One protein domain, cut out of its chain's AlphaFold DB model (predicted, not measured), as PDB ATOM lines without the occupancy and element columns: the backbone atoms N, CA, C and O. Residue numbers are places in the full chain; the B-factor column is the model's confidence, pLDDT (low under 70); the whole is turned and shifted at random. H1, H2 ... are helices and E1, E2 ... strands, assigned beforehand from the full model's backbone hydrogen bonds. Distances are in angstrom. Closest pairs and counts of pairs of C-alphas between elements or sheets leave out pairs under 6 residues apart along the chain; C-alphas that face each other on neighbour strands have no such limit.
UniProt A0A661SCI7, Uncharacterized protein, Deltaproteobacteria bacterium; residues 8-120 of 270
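AT A GLANCE: This is residues 8 to 120 of the 270 residues of an uncharacterized protein of Deltaproteobacteria bacterium (UniProt A0A661SCI7). A strongly twisted four-stranded sheet, curled like part of a barrel, has two helices, H1 and H2, packed over one face. The hairpin of E3 and E4 bends partway along, and residues 65 to 70 at its tip stick out; a long loop, residues 12 to 38, also reaches away from the sheet. The printed part has 113 residues with four named strands and then two named helices, in the order E1, E2, E3, E4, H1, H2; the sheet's order is E1, E2, E3, E4, antiparallel throughout, and the class is mixed, helices and strands. It is only just loose, close to compact, with a radius of gyration of the C-alphas of 16.1 A, and elongated, spanning 49 by 31 by 28 A.

IN THESE COORDINATES: E1, residues 8 to 11, begins at C-alpha 8 (131.995, 96.965, 124.447) and is 9.3 A long. E2, residues 39 to 46, measures 23.0 A. E3, residues 51 to 64, measures 32.0 A from first to last C-alpha and bends by 91 degrees at residue 61. E4, residues 71 to 82, measures 32.3 A and bends by 54 degrees at residue 74. H1, residues 91 to 97, is 9.8 A long. H2, residues 101 to 118, is 25.4 A long and ends at C-alpha 118 (132.734, 108.337, 112.521).

HOW THE PARTS SIT: The four strands form a meander, each the antiparallel neighbour of the one before, and each successive pair is a hairpin. Between E1 and E2, N 8 and O 45 are within hydrogen-bond range at 2.8 A; between E2 and E3, N 42 and O 54 at 2.9 A; between E3 and E4, N 55 and O 79 at 2.9 A and N 72 and O 63 at 2.8 A. The edge strands E1 and E4 are apart. H1 and H2 are on one face of the sheet, giving two layers, one of helices and one of strands. H2 is over E2 and E3, at a height over the sheet of 10.0 A and slantwise to the strands, at 37 degrees to E2 on the local plane; it is only just not over E1, on which 2 of its C-alphas fall. The closest C-alphas of E2 and H2 are those of Phe 41 and Ile 107, 7.4 A apart. H1 is over E4, at a height of 9.2 A and along the strands, at 22 degrees to E4 on a local plane fitted to just 6 of the sheet's C-alphas; the closest C-alphas of the two are those of Ile 81 and Leu 94, 6.6 A apart. H1 and H2 are close but not clearly touching, their closest C-alphas, Leu 94 and Arg 104, being 7.0 A apart; they run opposite ways at a steep tilt of 48 degrees. In H1 and H2 every O i to N i+4 pair is within hydrogen-bond range.

THE WHOLE: The C-alphas farthest apart, those of Gly 69 and His 120, are 49.7 A apart. The printed part has no cut. The link from E1 to E2 is long, with 27 residues. Mean pLDDT of the printed part is 79.2, and residues 14 to 37 are under 70.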
ATOM      1  N   PHE A   8     131.541  97.565 125.697       91.75
ATOM      2  CA  PHE A   8     131.995  96.965 124.447       91.75
ATOM      3  C   PHE A   8     132.996  97.881 123.748       91.75
ATOM      4  O   PHE A   8     132.947  99.100 123.895       91.75
ATOM      5  N   VAL A   9     133.939  97.300 123.006       90.25
ATOM      6  CA  VAL A   9     134.957  98.083 122.295       90.25
ATOM      7  C   VAL A   9     134.322  98.743 121.077       90.25
ATOM      8  O   VAL A   9     133.853  98.052 120.183       90.25
ATOM      9  N   LEU A  10     134.344 100.073 121.051       90.50
ATOM     10  CA  LEU A  10     133.874 100.881 119.926       90.50
ATOM     11  C   LEU A  10     135.003 101.137 118.926       90.50
ATOM     12  O   LEU A  10     134.826 101.025 117.718       90.50
ATOM     13  N   TYR A  11     136.185 101.479 119.437       88.94
ATOM     14  CA  TYR A  11     137.357 101.748 118.615       88.94
ATOM     15  C   TYR A  11     138.633 101.466 119.397       88.94
ATOM     16  O   TYR A  11     138.769 101.878 120.546       88.94
ATOM     17  N   GLN A  12     139.585 100.795 118.750       85.62
ATOM     18  CA  GLN A  12     140.906 100.498 119.293       85.62
ATOM     19  C   GLN A  12     141.971 101.081 118.347       85.62
ATOM     20  O   GLN A  12     142.060 100.629 117.202       85.62
ATOM     21  N   PRO A  13     142.806 102.030 118.809       79.56
ATOM     22  CA  PRO A  13     143.970 102.496 118.062       79.56
ATOM     23  C   PRO A  13     144.896 101.342 117.654       79.56
ATOM     24  O   PRO A  13     144.956 100.303 118.317       79.56
ATOM     25  N   LYS A  14     145.672 101.537 116.579       69.62
ATOM     26  CA  LYS A  14     146.597 100.515 116.045       69.62
ATOM     27  C   LYS A  14     147.656 100.061 117.062       69.62
ATOM     28  O   LYS A  14     148.123  98.924 116.985       69.62
ATOM     29  N   TYR A  15     148.025 100.915 118.014       62.88
ATOM     30  CA  TYR A  15     148.975 100.595 119.081       62.88
ATOM     31  C   TYR A  15     148.227  99.929 120.249       62.88
ATOM     32  O   TYR A  15     147.241 100.464 120.759       62.88
ATOM     33  N   LYS A  16     148.642  98.715 120.634       53.97
ATOM     34  CA  LYS A  16     147.938  97.898 121.636       53.97
ATOM     35  C   LYS A  16     148.468  98.181 123.041       53.97
ATOM     36  O   LYS A  16     149.663  98.367 123.207       53.97
ATOM     37  N   THR A  17     147.536  98.142 124.002       56.69
ATOM     38  CA  THR A  17     147.683  98.161 125.477       56.69
ATOM     39  C   THR A  17     149.110  98.013 126.034       56.69
ATOM     40  O   THR A  17     149.797  97.068 125.638       56.69
ATOM     41  N   PRO A  18     149.494  98.790 127.063       59.03
ATOM     42  CA  PRO A  18     150.721  98.536 127.806       59.03
ATOM     43  C   PRO A  18     150.669  97.153 128.462       59.03
ATOM     44  O   PRO A  18     149.620  96.697 128.933       59.03
ATOM     45  N   SER A  19     151.800  96.455 128.458       55.88
ATOM     46  CA  SER A  19     151.923  95.099 128.990       55.88
ATOM     47  C   SER A  19     153.003  95.055 130.062       55.88
ATOM     48  O   SER A  19     154.143  95.423 129.805       55.88
ATOM     49  N   VAL A  20     152.671  94.531 131.244       49.69
ATOM     50  CA  VAL A  20     153.620  94.336 132.360       49.69
ATOM     51  C   VAL A  20     154.749  93.357 131.984       49.69
ATOM     52  O   VAL A  20     155.848  93.423 132.526       49.69
ATOM     53  N   PHE A  21     154.535  92.500 130.974       50.22
ATOM     54  CA  PHE A  21     155.584  91.637 130.411       50.22
ATOM     55  C   PHE A  21     156.766  92.408 129.801       50.22
ATOM     56  O   PHE A  21     157.798  91.798 129.538       50.22
ATOM     57  N   ASN A  22     156.637  93.722 129.604       47.44
ATOM     58  CA  ASN A  22     157.707  94.582 129.108       47.44
ATOM     59  C   ASN A  22     158.830  94.814 130.138       47.44
ATOM     60  O   ASN A  22     159.916  95.223 129.739       47.44
ATOM     61  N   LEU A  23     158.587  94.563 131.433       46.81
ATOM     62  CA  LEU A  23     159.499  94.950 132.524       46.81
ATOM     63  C   LEU A  23     159.988  93.782 133.399       46.81
ATOM     64  O   LEU A  23     160.778  93.998 134.315       46.81
ATOM     65  N   HIS A  24     159.571  92.540 133.132       44.81
ATOM     66  CA  HIS A  24     160.130  91.378 133.832       44.81
ATOM     67  C   HIS A  24     161.431  90.902 133.178       44.81
ATOM     68  O   HIS A  24     161.512  90.786 131.955       44.81
ATOM     69  N   GLU A  25     162.431  90.603 134.013       41.59
ATOM     70  CA  GLU A  25     163.760  90.137 133.610       41.59
ATOM     71  C   GLU A  25     163.718  89.056 132.516       41.59
ATOM     72  O   GLU A  25     162.924  88.108 132.540       41.59
ATOM     73  N   ARG A  26     164.620  89.226 131.542       42.91
ATOM     74  CA  ARG A  26     164.887  88.327 130.413       42.91
ATOM     75  C   ARG A  26     164.856  86.854 130.855       42.91
ATOM     76  O   ARG A  26     165.685  86.442 131.655       42.91
ATOM     77  N   GLY A  27     163.962  86.045 130.272       46.34
ATOM     78  CA  GLY A  27     164.073  84.579 130.369       46.34
ATOM     79  C   GLY A  27     162.796  83.740 130.247       46.34
ATOM     80  O   GLY A  27     162.907  82.532 130.067       46.34
ATOM     81  N   ARG A  28     161.585  84.317 130.322       53.84
ATOM     82  CA  ARG A  28     160.340  83.511 130.406       53.84
ATOM     83  C   ARG A  28     159.593  83.247 129.090       53.84
ATOM     84  O   ARG A  28     158.685  82.421 129.086       53.84
ATOM     85  N   PHE A  29     159.960  83.879 127.974       51.34
ATOM     86  CA  PHE A  29     159.253  83.722 126.692       51.34
ATOM     87  C   PHE A  29     160.184  83.255 125.565       51.34
ATOM     88  O   PHE A  29     161.271  83.800 125.397       51.34
ATOM     89  N   LYS A  30     159.740  82.263 124.769       53.56
ATOM     90  CA  LYS A  30     160.462  81.760 123.576       53.56
ATOM     91  C   LYS A  30     160.559  82.802 122.453       53.56
ATOM     92  O   LYS A  30     161.534  82.805 121.711       53.56
ATOM     93  N   THR A  31     159.561  83.671 122.331       46.91
ATOM     94  CA  THR A  31     159.528  84.833 121.435       46.91
ATOM     95  C   THR A  31     158.845  85.988 122.161       46.91
ATOM     96  O   THR A  31     157.939  85.768 122.967       46.91
ATOM     97  N   TRP A  32     159.294  87.218 121.909       43.47
ATOM     98  CA  TRP A  32     158.700  88.417 122.504       43.47
ATOM     99  C   TRP A  32     157.221  88.543 122.098       43.47
ATOM    100  O   TRP A  32     156.918  88.447 120.904       43.47
ATOM    101  N   PRO A  33     156.285  88.792 123.033       48.12
ATOM    102  CA  PRO A  33     154.962  89.281 122.668       48.12
ATOM    103  C   PRO A  33     155.112  90.631 121.950       48.12
ATOM    104  O   PRO A  33     155.898  91.471 122.380       48.12
ATOM    105  N   ALA A  34     154.367  90.870 120.870       45.16
ATOM    106  CA  ALA A  34     154.379  92.174 120.207       45.16
ATOM    107  C   ALA A  34     153.730  93.236 121.118       45.16
ATOM    108  O   ALA A  34     152.525  93.165 121.367       45.16
ATOM    109  N   VAL A  35     154.512  94.207 121.613       51.00
ATOM    110  CA  VAL A  35     154.039  95.307 122.478       51.00
ATOM    111  C   VAL A  35     154.789  96.605 122.150       51.00
ATOM    112  O   VAL A  35     155.993  96.565 121.910       51.00
ATOM    113  N   THR A  36     154.073  97.738 122.100       52.09
ATOM    114  CA  THR A  36     154.533  98.972 121.432       52.09
ATOM    115  C   THR A  36     154.669 100.237 122.298       52.09
ATOM    116  O   THR A  36     155.425 101.105 121.872       52.09
ATOM    117  N   LYS A  37     153.991 100.394 123.457       64.88
ATOM    118  CA  LYS A  37     154.031 101.633 124.287       64.88
ATOM    119  C   LYS A  37     153.801 101.394 125.797       64.88
ATOM    120  O   LYS A  37     153.251 100.363 126.181       64.88
ATOM    121  N   GLU A  38     154.203 102.361 126.633       73.69
ATOM    122  CA  GLU A  38     154.005 102.412 128.106       73.69
ATOM    123  C   GLU A  38     152.570 102.773 128.527       73.69
ATOM    124  O   GLU A  38     152.177 102.620 129.683       73.69
ATOM    125  N   TYR A  39     151.748 103.179 127.563       80.44
ATOM    126  CA  TYR A  39     150.336 103.465 127.743       80.44
ATOM    127  C   TYR A  39     149.528 103.015 126.526       80.44
ATOM    128  O   TYR A  39     150.061 102.624 125.485       80.44
ATOM    129  N   GLY A  40     148.209 103.037 126.666       83.38
ATOM    130  CA  GLY A  40     147.291 102.730 125.586       83.38
ATOM    131  C   GLY A  40     145.879 103.091 125.986       83.38
ATOM    132  O   GLY A  40     145.504 102.985 127.150       83.38
ATOM    133  N   PHE A  41     145.077 103.492 125.015       87.12
ATOM    134  CA  PHE A  41     143.684 103.824 125.253       87.12
ATOM    135  C   PHE A  41     142.799 103.195 124.183       87.12
ATOM    136  O   PHE A  41     143.286 102.634 123.196       87.12
ATOM    137  N   ARG A  42     141.491 103.251 124.402       90.38
ATOM    138  CA  ARG A  42     140.467 102.893 123.423       90.38
ATOM    139  C   ARG A  42     139.148 103.567 123.773       90.38
ATOM    140  O   ARG A  42     138.963 104.006 124.906       90.38
ATOM    141  N   LEU A  43     138.222 103.577 122.825       91.69
ATOM    142  CA  LEU A  43     136.845 103.994 123.061       91.69
ATOM    143  C   LEU A  43     135.988 102.766 123.342       91.69
ATOM    144  O   LEU A  43     136.090 101.748 122.647       91.69
ATOM    145  N   ILE A  44     135.141 102.872 124.356       93.31
ATOM    146  CA  ILE A  44     134.175 101.841 124.720       93.31
ATOM    147  C   ILE A  44     132.778 102.440 124.832       93.31
ATOM    148  O   ILE A  44     132.626 103.606 125.188       93.31
ATOM    149  N   VAL A  45     131.773 101.622 124.540       94.81
ATOM    150  CA  VAL A  45     130.355 101.985 124.543       94.81
ATOM    151  C   VAL A  45     129.556 100.988 125.378       94.81
ATOM    152  O   VAL A  45     129.914  99.810 125.426       94.81
ATOM    153  N   ASN A  46     128.496 101.435 126.048       94.56
ATOM    154  CA  ASN A  46     127.554 100.556 126.746       94.56
ATOM    155  C   ASN A  46     126.185 100.500 126.047       94.56
ATOM    156  O   ASN A  46     125.928 101.219 125.087       94.56
ATOM    157  N   GLU A  47     125.283  99.665 126.560       91.62
ATOM    158  CA  GLU A  47     123.928  99.490 126.004       91.62
ATOM    159  C   GLU A  47     123.041 100.739 126.096       91.62
ATOM    160  O   GLU A  47     122.048 100.843 125.386       91.62
ATOM    161  N   LYS A  48     123.419 101.714 126.929       93.38
ATOM    162  CA  LYS A  48     122.761 103.025 127.027       93.38
ATOM    163  C   LYS A  48     123.359 104.053 126.056       93.38
ATOM    164  O   LYS A  48     123.131 105.245 126.226       93.38
ATOM    165  N   PHE A  49     124.176 103.606 125.100       90.50
ATOM    166  CA  PHE A  49     124.923 104.437 124.151       90.50
ATOM    167  C   PHE A  49     125.858 105.472 124.789       90.50
ATOM    168  O   PHE A  49     126.282 106.424 124.136       90.50
ATOM    169  N   GLN A  50     126.246 105.271 126.048       92.50
ATOM    170  CA  GLN A  50     127.264 106.099 126.682       92.50
ATOM    171  C   GLN A  50     128.632 105.662 126.177       92.50
ATOM    172  O   GLN A  50     128.944 104.468 126.180       92.50
ATOM    173  N   VAL A  51     129.452 106.626 125.765       92.75
ATOM    174  CA  VAL A  51     130.805 106.386 125.263       92.75
ATOM    175  C   VAL A  51     131.811 106.992 126.228       92.75
ATOM    176  O   VAL A  51     131.633 108.107 126.715       92.75
ATOM    177  N   LYS A  52     132.886 106.258 126.498       94.50
ATOM    178  CA  LYS A  52     134.007 106.746 127.302       94.50
ATOM    179  C   LYS A  52     135.334 106.285 126.732       94.50
ATOM    180  O   LYS A  52     135.416 105.270 126.030       94.50
ATOM    181  N   ILE A  53     136.385 107.011 127.077       92.75
ATOM    182  CA  ILE A  53     137.754 106.566 126.862       92.75
ATOM    183  C   ILE A  53     138.144 105.667 128.030       92.75
ATOM    184  O   ILE A  53     138.014 106.036 129.193       92.75
ATOM    185  N   GLN A  54     138.631 104.476 127.703       91.88
ATOM    186  CA  GLN A  54     139.344 103.617 128.636       91.88
ATOM    187  C   GLN A  54     140.832 103.775 128.366       91.88
ATOM    188  O   GLN A  54     141.317 103.396 127.298       91.88
ATOM    189  N   TYR A  55     141.541 104.332 129.335       88.88
ATOM    190  CA  TYR A  55     142.971 104.583 129.289       88.88
ATOM    191  C   TYR A  55     143.679 103.675 130.291       88.88
ATOM    192  O   TYR A  55     143.218 103.497 131.417       88.88
ATOM    193  N   LEU A  56     144.793 103.080 129.871       86.69
ATOM    194  CA  LEU A  56     145.734 102.435 130.771       86.69
ATOM    195  C   LEU A  56     147.123 103.004 130.583       86.69
ATOM    196  O   LEU A  56     147.590 103.165 129.453       86.69
ATOM    197  N   HIS A  57     147.805 103.181 131.702       83.38
ATOM    198  CA  HIS A  57     149.230 103.446 131.746       83.38
ATOM    199  C   HIS A  57     149.912 102.507 132.722       83.38
ATOM    200  O   HIS A  57     149.309 102.011 133.678       83.38
ATOM    201  N   LEU A  58     151.186 102.266 132.465       79.00
ATOM    202  CA  LEU A  58     152.051 101.532 133.360       79.00
ATOM    203  C   LEU A  58     152.653 102.515 134.369       79.00
ATOM    204  O   LEU A  58     153.301 103.477 133.971       79.00
ATOM    205  N   ILE A  59     152.433 102.280 135.659       79.38
ATOM    206  CA  ILE A  59     153.055 103.047 136.746       79.38
ATOM    207  C   ILE A  59     153.956 102.157 137.581       79.38
ATOM    208  O   ILE A  59     153.678 100.973 137.776       79.38
ATOM    209  N   GLU A  60     155.017 102.757 138.109       81.56
ATOM    210  CA  GLU A  60     155.861 102.141 139.123       81.56
ATOM    211  C   GLU A  60     155.149 102.201 140.478       81.56
ATOM    212  O   GLU A  60     154.866 103.274 141.015       81.56
ATOM    213  N   ARG A  61     154.785 101.031 140.999       80.06
ATOM    214  CA  ARG A  61     154.121 100.868 142.291       80.06
ATOM    215  C   ARG A  61     154.295  99.433 142.761       80.06
ATOM    216  O   ARG A  61     153.944  98.503 142.038       80.06
ATOM    217  N   ASP A  62     154.725  99.278 144.008       80.25
ATOM    218  CA  ASP A  62     154.759  97.976 144.666       80.25
ATOM    219  C   ASP A  62     153.343  97.411 144.816       80.25
ATOM    220  O   ASP A  62     152.478  97.980 145.493       80.25
ATOM    221  N   ALA A  63     153.107  96.264 144.183       80.94
ATOM    222  CA  ALA A  63     151.852  95.535 144.246       80.94
ATOM    223  C   ALA A  63     152.084  94.035 144.430       80.94
ATOM    224  O   ALA A  63     153.089  93.473 143.996       80.94
ATOM    225  N   VAL A  64     151.118  93.376 145.066       79.56
ATOM    226  CA  VAL A  64     151.113  91.925 145.273       79.56
ATOM    227  C   VAL A  64     149.896  91.347 144.565       79.56
ATOM    228  O   VAL A  64     148.772  91.769 144.834       79.56
ATOM    229  N   ASP A  65     150.107  90.387 143.666       75.88
ATOM    230  CA  ASP A  65     149.004  89.625 143.075       75.88
ATOM    231  C   ASP A  65     148.398  88.712 144.142       75.88
ATOM    232  O   ASP A  65     149.061  87.814 144.661       75.88
ATOM    233  N   GLN A  66     147.126  88.938 144.463       79.44
ATOM    234  CA  GLN A  66     146.410  88.204 145.505       79.44
ATOM    235  C   GLN A  66     146.265  86.709 145.199       79.44
ATOM    236  O   GLN A  66     146.166  85.913 146.127       79.44
ATOM    237  N   ASN A  67     146.284  86.312 143.923       72.19
ATOM    238  CA  ASN A  67     146.111  84.912 143.536       72.19
ATOM    239  C   ASN A  67     147.419  84.120 143.598       72.19
ATOM    240  O   ASN A  67     147.403  82.923 143.871       72.19
ATOM    241  N   THR A  68     148.549  84.768 143.305       78.50
ATOM    242  CA  THR A  68     149.851  84.091 143.180       78.50
ATOM    243  C   THR A  68     150.844  84.454 144.281       78.50
ATOM    244  O   THR A  68     151.860  83.779 144.424       78.50
ATOM    245  N   GLY A  69     150.585  85.516 145.047       79.19
ATOM    246  CA  GLY A  69     151.502  86.064 146.050       79.19
ATOM    247  C   GLY A  69     152.736  86.757 145.461       79.19
ATOM    248  O   GLY A  69     153.596  87.222 146.211       79.19
ATOM    249  N   ASN A  70     152.848  86.836 144.131       77.56
ATOM    250  CA  ASN A  70     153.990  87.447 143.463       77.56
ATOM    251  C   ASN A  70     153.988  88.966 143.642       77.56
ATOM    252  O   ASN A  70     152.940  89.613 143.583       77.56
ATOM    253  N   ARG A  71     155.184  89.531 143.820       76.38
ATOM    254  CA  ARG A  71     155.407  90.978 143.890       76.38
ATOM    255  C   ARG A  71     155.729  91.542 142.512       76.38
ATOM    256  O   ARG A  71     156.505  90.949 141.763       76.38
ATOM    257  N   TYR A  72     155.151  92.695 142.218       73.81
ATOM    258  CA  TYR A  72     155.330  93.442 140.983       73.81
ATOM    259  C   TYR A  72     155.681  94.883 141.332       73.81
ATOM    260  O   TYR A  72     154.997  95.493 142.148       73.81
ATOM    261  N   ASN A  73     156.716  95.417 140.688       75.44
ATOM    262  CA  ASN A  73     157.139  96.810 140.873       75.44
ATOM    263  C   ASN A  73     156.416  97.755 139.902       75.44
ATOM    264  O   ASN A  73     156.524  98.969 140.011       75.44
ATOM    265  N   TYR A  74     155.681  97.194 138.939       75.94
ATOM    266  CA  TYR A  74     154.921  97.942 137.950       75.94
ATOM    267  C   TYR A  74     153.517  97.379 137.827       75.94
ATOM    268  O   TYR A  74     153.323  96.161 137.757       75.94
ATOM    269  N   VAL A  75     152.539  98.275 137.744       77.56
ATOM    270  CA  VAL A  75     151.131  97.923 137.573       77.56
ATOM    271  C   VAL A  75     150.488  98.768 136.493       77.56
ATOM    272  O   VAL A  75     150.818  99.934 136.298       77.56
ATOM    273  N   ASN A  76     149.534  98.164 135.796       79.88
ATOM    274  CA  ASN A  76     148.669  98.899 134.892       79.88
ATOM    275  C   ASN A  76     147.596  99.612 135.720       79.88
ATOM    276  O   ASN A  76     146.741  98.952 136.313       79.88
ATOM    277  N   GLN A  77     147.628 100.939 135.740       84.75
ATOM    278  CA  GLN A  77     146.536 101.746 136.266       84.75
ATOM    279  C   GLN A  77     145.537 102.019 135.144       84.75
ATOM    280  O   GLN A  77     145.911 102.349 134.019       84.75
ATOM    281  N   GLU A  78     144.261 101.836 135.462       87.06
ATOM    282  CA  GLU A  78     143.146 102.022 134.544       87.06
ATOM    283  C   GLU A  78     142.337 103.253 134.937       87.06
ATOM    284  O   GLU A  78     142.038 103.465 136.112       87.06
ATOM    285  N   ILE A  79     141.997 104.059 133.937       90.19
ATOM    286  CA  ILE A  79     141.279 105.320 134.078       90.19
ATOM    287  C   ILE A  79     140.174 105.366 133.025       90.19
ATOM    288  O   ILE A  79     140.354 104.937 131.880       90.19
ATOM    289  N   PHE A  80     139.027 105.909 133.420       92.62
ATOM    290  CA  PHE A  80     137.899 106.158 132.537       92.62
ATOM    291  C   PHE A  80     137.655 107.654 132.439       92.62
ATOM    292  O   PHE A  80     137.575 108.312 133.468       92.62
ATOM    293  N   ILE A  81     137.523 108.150 131.214       93.12
ATOM    294  CA  ILE A  81     137.235 109.558 130.932       93.12
ATOM    295  C   ILE A  81     135.932 109.591 130.154       93.12
ATOM    296  O   ILE A  81     135.830 108.954 129.095       93.12
ATOM    297  N   ASN A  82     134.928 110.271 130.694       91.38
ATOM    298  CA  ASN A  82     133.631 110.342 130.036       91.38
ATOM    299  C   ASN A  82     133.713 111.255 128.811       91.38
ATOM    300  O   ASN A  82     134.462 112.227 128.776       91.38
ATOM    301  N   LEU A  83     132.955 110.914 127.772       91.44
ATOM    302  CA  LEU A  83     132.704 111.862 126.697       91.44
ATOM    303  C   LEU A  83     131.428 112.637 127.007       91.44
ATOM    304  O   LEU A  83     130.511 112.124 127.653       91.44
ATOM    305  N   MET A  84     131.367 113.867 126.510       88.50
ATOM    306  CA  MET A  84     130.152 114.673 126.540       88.50
ATOM    307  C   MET A  84     129.039 114.010 125.708       88.50
ATOM    308  O   MET A  84     129.294 113.104 124.912       88.50
ATOM    309  N   GLU A  85     127.792 114.474 125.833       81.19
ATOM    310  CA  GLU A  85     126.662 113.915 125.065       81.19
ATOM    311  C   GLU A  85     126.857 114.001 123.546       81.19
ATOM    312  O   GLU A  85     126.373 113.155 122.796       81.19
ATOM    313  N   ASN A  86     127.589 115.015 123.088       84.25
ATOM    314  CA  ASN A  86     127.973 115.178 121.692       84.25
ATOM    315  C   ASN A  86     129.225 114.363 121.317       84.25
ATOM    316  O   ASN A  86     129.795 114.598 120.262       84.25
ATOM    317  N   LEU A  87     129.679 113.443 122.173       87.19
ATOM    318  CA  LEU A  87     130.893 112.635 122.023       87.19
ATOM    319  C   LEU A  87     132.203 113.438 121.963       87.19
ATOM    320  O   LEU A  87     133.255 112.874 121.640       87.19
ATOM    321  N   ALA A  88     132.163 114.732 122.291       88.88
ATOM    322  CA  ALA A  88     133.363 115.537 122.438       88.88
ATOM    323  C   ALA A  88     134.147 115.106 123.682       88.88
ATOM    324  O   ALA A  88     133.580 114.682 124.694       88.88
ATOM    325  N   LEU A  89     135.467 115.215 123.582       91.62
ATOM    326  CA  LEU A  89     136.378 114.937 124.679       91.62
ATOM    327  C   LEU A  89     136.414 116.125 125.638       91.62
ATOM    328  O   LEU A  89     136.707 117.247 125.219       91.62
ATOM    329  N   ASP A  90     136.169 115.865 126.919       90.44
ATOM    330  CA  ASP A  90     136.411 116.847 127.966       90.44
ATOM    331  C   ASP A  90     137.924 116.986 128.201       90.44
ATOM    332  O   ASP A  90     138.595 116.097 128.735       90.44
ATOM    333  N   LYS A  91     138.482 118.106 127.728       89.56
ATOM    334  CA  LYS A  91     139.919 118.391 127.820       89.56
ATOM    335  C   LYS A  91     140.351 118.693 129.256       89.56
ATOM    336  O   LYS A  91     141.509 118.440 129.582       89.56
ATOM    337  N   GLU A  92     139.452 119.195 130.102       89.50
ATOM    338  CA  GLU A  92     139.735 119.473 131.513       89.50
ATOM    339  C   GLU A  92     139.734 118.172 132.325       89.50
ATOM    340  O   GLU A  92     140.686 117.918 133.067       89.50
ATOM    341  N   GLU A  93     138.744 117.295 132.113       90.81
ATOM    342  CA  GLU A  93     138.706 115.956 132.731       90.81
ATOM    343  C   GLU A  93     139.937 115.130 132.326       90.81
ATOM    344  O   GLU A  93     140.583 114.498 133.172       90.81
ATOM    345  N   LEU A  94     140.318 115.178 131.043       91.00
ATOM    346  CA  LEU A  94     141.533 114.533 130.543       91.00
ATOM    347  C   LEU A  94     142.794 115.107 131.207       91.00
ATOM    348  O   LEU A  94     143.659 114.333 131.612       91.00
ATOM    349  N   ALA A  95     142.906 116.434 131.325       90.31
ATOM    350  CA  ALA A  95     144.039 117.094 131.975       90.31
ATOM    351  C   ALA A  95     144.178 116.696 133.448       90.31
ATOM    352  O   ALA A  95     145.286 116.423 133.905       90.31
ATOM    353  N   GLY A  96     143.059 116.594 134.171       88.06
ATOM    354  CA  GLY A  96     143.048 116.121 135.556       88.06
ATOM    355  C   GLY A  96     143.396 114.636 135.706       88.06
ATOM    356  O   GLY A  96     143.943 114.235 136.731       88.06
ATOM    357  N   SER A  97     143.107 113.820 134.688       87.88
ATOM    358  CA  SER A  97     143.243 112.358 134.750       87.88
ATOM    359  C   SER A  97     144.551 111.816 134.163       87.88
ATOM    360  O   SER A  97     144.989 110.724 134.526       87.88
ATOM    361  N   VAL A  98     145.174 112.546 133.237       87.81
ATOM    362  CA  VAL A  98     146.379 112.123 132.509       87.81
ATOM    363  C   VAL A  98     147.443 113.214 132.653       87.81
ATOM    364  O   VAL A  98     147.428 114.180 131.895       87.81
ATOM    365  N   PRO A  99     148.382 113.093 133.607       83.06
ATOM    366  CA  PRO A  99     149.338 114.164 133.903       83.06
ATOM    367  C   PRO A  99     150.323 114.462 132.767       83.06
ATOM    368  O   PRO A  99     150.799 115.586 132.654       83.06
ATOM    369  N   ASP A 100     150.613 113.471 131.923       87.56
ATOM    370  CA  ASP A 100     151.586 113.571 130.836       87.56
ATOM    371  C   ASP A 100     150.996 114.254 129.588       87.56
ATOM    372  O   ASP A 100     150.037 113.764 128.981       87.56
ATOM    373  N   ASP A 101     151.585 115.387 129.206       89.50
ATOM    374  CA  ASP A 101     151.150 116.233 128.092       89.50
ATOM    375  C   ASP A 101     151.227 115.527 126.730       89.50
ATOM    376  O   ASP A 101     150.314 115.673 125.911       89.50
ATOM    377  N   ASP A 102     152.276 114.742 126.483       87.25
ATOM    378  CA  ASP A 102     152.475 114.049 125.208       87.25
ATOM    379  C   ASP A 102     151.423 112.953 125.031       87.25
ATOM    380  O   ASP A 102     150.825 112.810 123.956       87.25
ATOM    381  N   ILE A 103     151.123 112.225 126.111       87.56
ATOM    382  CA  ILE A 103     150.051 111.228 126.120       87.56
ATOM    383  C   ILE A 103     148.693 111.894 125.881       87.56
ATOM    384  O   ILE A 103     147.910 111.408 125.058       87.56
ATOM    385  N   ARG A 104     148.401 113.010 126.565       91.12
ATOM    386  CA  ARG A 104     147.142 113.747 126.359       91.12
ATOM    387  C   ARG A 104     146.979 114.189 124.916       91.12
ATOM    388  O   ARG A 104     145.917 113.971 124.336       91.12
ATOM    389  N   ASN A 105     148.022 114.768 124.330       90.56
ATOM    390  CA  ASN A 105     148.000 115.237 122.948       90.56
ATOM    391  C   ASN A 105     147.749 114.088 121.961       90.56
ATOM    392  O   ASN A 105     146.987 114.254 121.006       90.56
ATOM    393  N   GLU A 106     148.323 112.905 122.201       88.50
ATOM    394  CA  GLU A 106     148.060 111.727 121.368       88.50
ATOM    395  C   GLU A 106     146.614 111.220 121.502       88.50
ATOM    396  O   GLU A 106     145.989 110.881 120.489       88.50
ATOM    397  N   ILE A 107     146.065 111.200 122.723       89.94
ATOM    398  CA  ILE A 107     144.661 110.833 122.970       89.94
ATOM    399  C   ILE A 107     143.727 111.813 122.254       89.94
ATOM    400  O   ILE A 107     142.836 111.363 121.533       89.94
ATOM    401  N   ILE A 108     143.952 113.124 122.406       92.81
ATOM    402  CA  ILE A 108     143.161 114.180 121.754       92.81
ATOM    403  C   ILE A 108     143.190 113.990 120.241       92.81
ATOM    404  O   ILE A 108     142.140 113.841 119.627       92.81
ATOM    405  N   LYS A 109     144.386 113.915 119.650       91.62
ATOM    406  CA  LYS A 109     144.545 113.770 118.200       91.62
ATOM    407  C   LYS A 109     143.812 112.541 117.668       91.62
ATOM    408  O   LYS A 109     143.090 112.615 116.680       91.62
ATOM    409  N   THR A 110     143.993 111.397 118.321       89.31
ATOM    410  CA  THR A 110     143.404 110.139 117.853       89.31
ATOM    411  C   THR A 110     141.884 110.106 118.071       89.31
ATOM    412  O   THR A 110     141.159 109.522 117.265       89.31
ATOM    413  N   HIS A 111     141.378 110.733 119.143       92.38
ATOM    414  CA  HIS A 111     139.939 110.938 119.342       92.38
ATOM    415  C   HIS A 111     139.359 111.843 118.255       92.38
ATOM    416  O   HIS A 111     138.354 111.468 117.663       92.38
ATOM    417  N   GLU A 112     140.009 112.965 117.938       92.25
ATOM    418  CA  GLU A 112     139.578 113.894 116.886       92.25
ATOM    419  C   GLU A 112     139.559 113.208 115.507       92.25
ATOM    420  O   GLU A 112     138.588 113.345 114.761       92.25
ATOM    421  N   GLU A 113     140.574 112.393 115.191       90.62
ATOM    422  CA  GLU A 113     140.610 111.560 113.979       90.62
ATOM    423  C   GLU A 113     139.442 110.563 113.932       90.62
ATOM    424  O   GLU A 113     138.766 110.429 112.907       90.62
ATOM    425  N   TRP A 114     139.178 109.865 115.040       90.69
ATOM    426  CA  TRP A 114     138.045 108.949 115.132       90.69
ATOM    427  C   TRP A 114     136.708 109.687 114.998       90.69
ATOM    428  O   TRP A 114     135.842 109.224 114.251       90.69
ATOM    429  N   TYR A 115     136.550 110.820 115.682       90.62
ATOM    430  CA  TYR A 115     135.339 111.634 115.698       90.62
ATOM    431  C   TYR A 115     135.009 112.115 114.286       90.62
ATOM    432  O   TYR A 115     133.919 111.845 113.790       90.62
ATOM    433  N   ALA A 116     135.979 112.720 113.595       88.56
ATOM    434  CA  ALA A 116     135.808 113.211 112.229       88.56
ATOM    435  C   ALA A 116     135.454 112.096 111.231       88.56
ATOM    436  O   ALA A 116     134.685 112.313 110.296       88.56
ATOM    437  N   ALA A 117     135.994 110.890 111.424       86.50
ATOM    438  CA  ALA A 117     135.714 109.754 110.552       86.50
ATOM    439  C   ALA A 117     134.365 109.071 110.842       86.50
ATOM    440  O   ALA A 117     133.822 108.391 109.967       86.50
ATOM    441  N   ASN A 118     133.838 109.185 112.069       84.38
ATOM    442  CA  ASN A 118     132.734 108.337 112.521       84.38
ATOM    443  C   ASN A 118     131.462 109.066 112.933       84.38
ATOM    444  O   ASN A 118     130.392 108.462 112.807       84.38
ATOM    445  N   VAL A 119     131.564 110.311 113.387       87.19
ATOM    446  CA  VAL A 119     130.434 111.133 113.816       87.19
ATOM    447  C   VAL A 119     130.044 112.040 112.656       87.19
ATOM    448  O   VAL A 119     130.769 112.962 112.292       87.19
ATOM    449  N   HIS A 120     128.901 111.743 112.044       84.56
ATOM    450  CA  HIS A 120     128.373 112.528 110.936       84.56
ATOM    451  C   HIS A 120     127.470 113.642 111.465       84.56
ATOM    452  O   HIS A 120     126.717 113.451 112.424       84.56
TER     453      HIS A 120